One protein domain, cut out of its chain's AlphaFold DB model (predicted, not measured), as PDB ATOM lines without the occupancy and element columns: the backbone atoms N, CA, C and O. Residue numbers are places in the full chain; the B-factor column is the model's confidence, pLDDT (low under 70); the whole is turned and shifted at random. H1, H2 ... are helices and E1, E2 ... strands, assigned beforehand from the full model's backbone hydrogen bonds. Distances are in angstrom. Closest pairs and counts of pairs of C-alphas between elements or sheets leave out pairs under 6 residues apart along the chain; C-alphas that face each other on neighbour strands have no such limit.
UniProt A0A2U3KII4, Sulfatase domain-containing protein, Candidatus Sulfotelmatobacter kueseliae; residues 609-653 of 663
ATOM      1  N   PRO A 609     187.848 203.465 237.806       69.19
ATOM      2  CA  PRO A 609     188.145 204.418 238.873       69.19
ATOM      3  C   PRO A 609     188.589 203.731 240.176       69.19
ATOM      4  O   PRO A 609     188.154 202.622 240.489       69.19
ATOM      5  N   GLY A 610     189.436 204.408 240.957       69.06
ATOM      6  CA  GLY A 610     190.135 203.816 242.105       69.06
ATOM      7  C   GLY A 610     189.236 203.101 243.126       69.06
ATOM      8  O   GLY A 610     188.151 203.573 243.468       69.06
ATOM      9  N   GLY A 611     189.711 201.956 243.630       68.06
ATOM     10  CA  GLY A 611     189.011 201.123 244.621       68.06
ATOM     11  C   GLY A 611     187.947 200.174 244.051       68.06
ATOM     12  O   GLY A 611     187.256 199.500 244.823       68.06
ATOM     13  N   TRP A 612     187.799 200.111 242.721       75.44
ATOM     14  CA  TRP A 612     187.012 199.080 242.032       75.44
ATOM     15  C   TRP A 612     187.836 197.854 241.632       75.44
ATOM     16  O   TRP A 612     187.265 196.768 241.588       75.44
ATOM     17  N   GLU A 613     189.148 197.991 241.404       73.12
ATOM     18  CA  GLU A 613     190.051 196.870 241.083       73.12
ATOM     19  C   GLU A 613     189.924 195.738 242.121       73.12
ATOM     20  O   GLU A 613     189.672 194.590 241.757       73.12
ATOM     21  N   ASP A 614     189.935 196.101 243.412       76.88
ATOM     22  CA  ASP A 614     189.764 195.221 244.580       76.88
ATOM     23  C   ASP A 614     188.415 194.469 244.640       76.88
ATOM     24  O   ASP A 614     188.215 193.606 245.496       76.88
ATOM     25  N   ARG A 615     187.459 194.801 243.761       81.00
ATOM     26  CA  ARG A 615     186.071 194.298 243.786       81.00
ATOM     27  C   ARG A 615     185.718 193.402 242.602       81.00
ATOM     28  O   ARG A 615     184.597 192.899 242.542       81.00
ATOM     29  N   ILE A 616     186.630 193.218 241.647       82.94
ATOM     30  CA  ILE A 616     186.367 192.439 240.434       82.94
ATOM     31  C   ILE A 616     186.833 190.999 240.665       82.94
ATOM     32  O   ILE A 616     188.025 190.721 240.768       82.94
ATOM     33  N   CYS A 617     185.886 190.064 240.721       84.38
ATOM     34  CA  CYS A 617     186.177 188.632 240.754       84.38
ATOM     35  C   CYS A 617     186.327 188.073 239.331       84.38
ATOM     36  O   CYS A 617     185.514 188.379 238.455       84.38
ATOM     37  N   ALA A 618     187.316 187.208 239.098       87.06
ATOM     38  CA  ALA A 618     187.341 186.377 237.896       87.06
ATOM     39  C   ALA A 618     186.491 185.121 238.102       87.06
ATOM     40  O   ALA A 618     186.755 184.314 238.993       87.06
ATOM     41  N   HIS A 619     185.487 184.964 237.245       87.44
ATOM     42  CA  HIS A 619     184.565 183.835 237.263       87.44
ATOM     43  C   HIS A 619     185.056 182.645 236.425       87.44
ATOM     44  O   HIS A 619     185.854 182.826 235.498       87.44
ATOM     45  N   ARG A 620     184.555 181.439 236.729       85.44
ATOM     46  CA  ARG A 620     184.924 180.170 236.066       85.44
ATOM     47  C   ARG A 620     186.429 179.876 236.053       85.44
ATOM     48  O   ARG A 620     187.003 179.496 235.024       85.44
ATOM     49  N   ALA A 621     187.089 180.017 237.198       89.12
ATOM     50  CA  ALA A 621     188.488 179.628 237.397       89.12
ATOM     51  C   ALA A 621     188.673 178.089 237.508       89.12
ATOM     52  O   ALA A 621     189.514 177.603 238.260       89.12
ATOM     53  N   ASP A 622     187.895 177.313 236.744       88.88
ATOM     54  CA  ASP A 622     187.617 175.879 236.958       88.88
ATOM     55  C   ASP A 622     188.754 174.919 236.554       88.88
ATOM     56  O   ASP A 622     188.571 173.705 236.487       88.88
ATOM     57  N   SER A 623     189.934 175.442 236.229       88.81
ATOM     58  CA  SER A 623     191.132 174.639 235.995       88.81
ATOM     59  C   SER A 623     192.347 175.328 236.593       88.81
ATOM     60  O   SER A 623     192.378 176.554 236.704       88.81
ATOM     61  N   TRP A 624     193.372 174.552 236.950       88.88
ATOM     62  CA  TRP A 624     194.601 175.085 237.546       88.88
ATOM     63  C   TRP A 624     195.212 176.218 236.705       88.88
ATOM     64  O   TRP A 624     195.644 177.225 237.261       88.88
ATOM     65  N   MET A 625     195.189 176.096 235.374       86.94
ATOM     66  CA  MET A 625     195.668 177.133 234.460       86.94
ATOM     67  C   MET A 625     194.805 178.401 234.535       86.94
ATOM     68  O   MET A 625     195.353 179.477 234.766       86.94
ATOM     69  N   LYS A 626     193.469 178.287 234.433       86.25
ATOM     70  CA  LYS A 626     192.542 179.434 234.553       86.25
ATOM     71  C   LYS A 626     192.700 180.135 235.913       86.25
ATOM     72  O   LYS A 626     192.733 181.360 235.967       86.25
ATOM     73  N   PHE A 627     192.860 179.362 236.989       88.44
ATOM     74  CA  PHE A 627     193.105 179.849 238.346       88.44
ATOM     75  C   PHE A 627     194.455 180.575 238.479       88.44
ATOM     76  O   PHE A 627     194.485 181.727 238.904       88.44
ATOM     77  N   ASN A 628     195.568 179.943 238.081       85.69
ATOM     78  CA  ASN A 628     196.916 180.521 238.188       85.69
ATOM     79  C   ASN A 628     197.097 181.755 237.286       85.69
ATOM     80  O   ASN A 628     197.901 182.622 237.612       85.69
ATOM     81  N   GLU A 629     196.362 181.866 236.177       81.81
ATOM     82  CA  GLU A 629     196.292 183.092 235.373       81.81
ATOM     83  C   GLU A 629     195.473 184.190 236.055       81.81
ATOM     84  O   GLU A 629     195.951 185.311 236.218       81.81
ATOM     85  N   ALA A 630     194.242 183.885 236.472       83.56
ATOM     86  CA  ALA A 630     193.351 184.873 237.066       83.56
ATOM     87  C   ALA A 630     193.900 185.436 238.390       83.56
ATOM     88  O   ALA A 630     193.823 186.644 238.613       83.56
ATOM     89  N   ALA A 631     194.545 184.603 239.212       86.19
ATOM     90  CA  ALA A 631     195.188 184.997 240.469       86.19
ATOM     91  C   ALA A 631     196.319 186.039 240.313       86.19
ATOM     92  O   ALA A 631     196.765 186.605 241.306       86.19
ATOM     93  N   GLN A 632     196.806 186.292 239.092       79.06
ATOM     94  CA  GLN A 632     197.840 187.300 238.814       79.06
ATOM     95  C   GLN A 632     197.273 188.686 238.470       79.06
ATOM     96  O   GLN A 632     198.049 189.619 238.263       79.06
ATOM     97  N   VAL A 633     195.945 188.822 238.363       76.38
ATOM     98  CA  VAL A 633     195.287 190.068 237.921       76.38
ATOM     99  C   VAL A 633     194.055 190.416 238.756       76.38
ATOM    100  O   VAL A 633     193.767 191.592 238.939       76.38
ATOM    101  N   PHE A 634     193.328 189.414 239.253       82.81
ATOM    102  CA  PHE A 634     192.090 189.595 240.004       82.81
ATOM    103  C   PHE A 634     192.322 189.318 241.500       82.81
ATOM    104  O   PHE A 634     192.902 188.283 241.835       82.81
ATOM    105  N   PRO A 635     191.821 190.173 242.412       83.06
ATOM    106  CA  PRO A 635     191.893 189.963 243.867       83.06
ATOM    107  C   PRO A 635     190.993 188.817 244.358       83.06
ATOM    108  O   PRO A 635     191.113 188.365 245.495       83.06
ATOM    109  N   CYS A 636     190.048 188.380 243.521       86.88
ATOM    110  CA  CYS A 636     188.965 187.471 243.861       86.88
ATOM    111  C   CYS A 636     188.738 186.461 242.726       86.88
ATOM    112  O   CYS A 636     188.855 186.802 241.546       86.88
ATOM    113  N   LEU A 637     188.399 185.221 243.085       90.31
ATOM    114  CA  LEU A 637     188.255 184.087 242.171       90.31
ATOM    115  C   LEU A 637     186.994 183.287 242.517       90.31
ATOM    116  O   LEU A 637     186.763 182.970 243.682       90.31
ATOM    117  N   GLU A 638     186.213 182.928 241.502       91.25
ATOM    118  CA  GLU A 638     185.042 182.050 241.601       91.25
ATOM    119  C   GLU A 638     185.303 180.764 240.798       91.25
ATOM    120  O   GLU A 638     185.835 180.806 239.685       91.25
ATOM    121  N   ILE A 639     184.940 179.622 241.384       89.69
ATOM    122  CA  ILE A 639     185.170 178.270 240.858       89.69
ATOM    123  C   ILE A 639     183.846 177.499 240.919       89.69
ATOM    124  O   ILE A 639     183.251 177.395 241.995       89.69
ATOM    125  N   ASP A 640     183.407 176.919 239.801       88.62
ATOM    126  CA  ASP A 640     182.198 176.090 239.756       88.62
ATOM    127  C   ASP A 640     182.441 174.694 240.365       88.62
ATOM    128  O   ASP A 640     183.275 173.918 239.887       88.62
ATOM    129  N   LEU A 641     181.664 174.346 241.400       88.62
ATOM    130  CA  LEU A 641     181.680 173.031 242.051       88.62
ATOM    131  C   LEU A 641     180.398 172.246 241.743       88.62
ATOM    132  O   LEU A 641     179.299 172.646 242.125       88.62
ATOM    133  N   VAL A 642     180.544 171.082 241.106       85.56
ATOM    134  CA  VAL A 642     179.433 170.173 240.787       85.56
ATOM    135  C   VAL A 642     179.485 168.957 241.710       85.56
ATOM    136  O   VAL A 642     180.463 168.210 241.721       85.56
ATOM    137  N   LEU A 643     178.416 168.755 242.482       88.69
ATOM    138  CA  LEU A 643     178.273 167.648 243.431       88.69
ATOM    139  C   LEU A 643     177.469 166.503 242.801       88.69
ATOM    140  O   LEU A 643     176.260 166.630 242.609       88.69
ATOM    141  N   ASP A 644     178.112 165.365 242.534       83.94
ATOM    142  CA  ASP A 644     177.405 164.114 242.251       83.94
ATOM    143  C   ASP A 644     177.171 163.348 243.559       83.94
ATOM    144  O   ASP A 644     178.046 162.651 244.081       83.94
ATOM    145  N   ALA A 645     175.952 163.472 244.085       85.06
ATOM    146  CA  ALA A 645     175.518 162.775 245.289       85.06
ATOM    147  C   ALA A 645     175.400 161.246 245.112       85.06
ATOM    148  O   ALA A 645     175.490 160.525 246.105       85.06
ATOM    149  N   ALA A 646     175.222 160.745 243.883       86.00
ATOM    150  CA  ALA A 646     175.089 159.314 243.604       86.00
ATOM    151  C   ALA A 646     176.464 158.638 243.476       86.00
ATOM    152  O   ALA A 646     176.721 157.635 244.142       86.00
ATOM    153  N   GLY A 647     177.378 159.219 242.692       83.19
ATOM    154  CA  GLY A 647     178.775 158.781 242.607       83.19
ATOM    155  C   GLY A 647     179.625 159.146 243.830       83.19
ATOM    156  O   GLY A 647     180.735 158.632 243.971       83.19
ATOM    157  N   ARG A 648     179.114 160.014 244.719       86.62
ATOM    158  CA  ARG A 648     179.823 160.619 245.866       86.62
ATOM    159  C   ARG A 648     181.096 161.367 245.444       86.62
ATOM    160  O   ARG A 648     182.111 161.311 246.136       86.62
ATOM    161  N   GLN A 649     181.035 162.057 244.306       81.31
ATOM    162  CA  GLN A 649     182.158 162.789 243.715       81.31
ATOM    163  C   GLN A 649     181.888 164.296 243.681       81.31
ATOM    164  O   GLN A 649     180.751 164.749 243.551       81.31
ATOM    165  N   VAL A 650     182.967 165.070 243.795       80.62
ATOM    166  CA  VAL A 650     182.975 166.520 243.587       80.62
ATOM    167  C   VAL A 650     183.813 166.790 242.350       80.62
ATOM    168  O   VAL A 650     184.958 166.340 242.268       80.62
ATOM    169  N   TYR A 651     183.248 167.520 241.401       81.06
ATOM    170  CA  TYR A 651     183.924 167.933 240.179       81.06
ATOM    171  C   TYR A 651     184.089 169.449 240.147       81.06
ATOM    172  O   TYR A 651     183.262 170.183 240.688       81.06
ATOM    173  N   VAL A 652     185.134 169.904 239.461       82.12
ATOM    174  CA  VAL A 652     185.409 171.322 239.219       82.12
ATOM    175  C   VAL A 652     185.229 171.581 237.724       82.12
ATOM    176  O   VAL A 652     186.086 171.192 236.933       82.12
ATOM    177  N   PHE A 653     184.070 172.121 237.337       77.44
ATOM    178  CA  PHE A 653     183.739 172.535 235.966       77.44
ATOM    179  C   PHE A 653     182.412 173.297 235.931       77.44
ATOM    180  O   PHE A 653     181.452 172.880 236.580       77.44
TER     181      PHE A 653
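This is residues 609 to 653 of the 663 residues of the protein "Sulfatase domain-containing protein" of Candidatus Sulfotelmatobacter kueseliae (UniProt A0A2U3KII4). With little regular structure, the printed part is a rod: a tail from residue 609, a loop holding H1, and at the far end the hairpin of E1 and E2, whose residues 644 to 649 stick out. A short parallel pairing of residues 617 to 618 with 636 to 637 closes the loop. The 45 residues hold H1, E1 and E2 in that order, a mixed class with 15 residues in named elements. The whole is only just loose, close to extended, with a radius of gyration of the C-alphas of 13.6 A and spans of 47 by 18 by 9 A.

Residues 609 to 623 hold no named element. H1, residues 624 to 630, begins at C-alpha 624 (194.601, 175.085, 237.546) and is 9.9 A long. E1, residues 641 to 644, measures 9.9 A. E2, residues 649 to 652, measures 10.2 A and ends at C-alpha 652 (185.409, 171.322, 239.219).

E1 and E2 are antiparallel at 155 degrees, with N 642 and O 651 within hydrogen-bond range at 2.9 A. H1 and E2 are apart. In H1 every O i to N i+4 pair is within hydrogen-bond range.

The C-alphas farthest apart, of Pro 609 and Ala 646, are 47.2 A apart. The printed part has no cut and no long link. Residues 609 to 611 have pLDDT under 70.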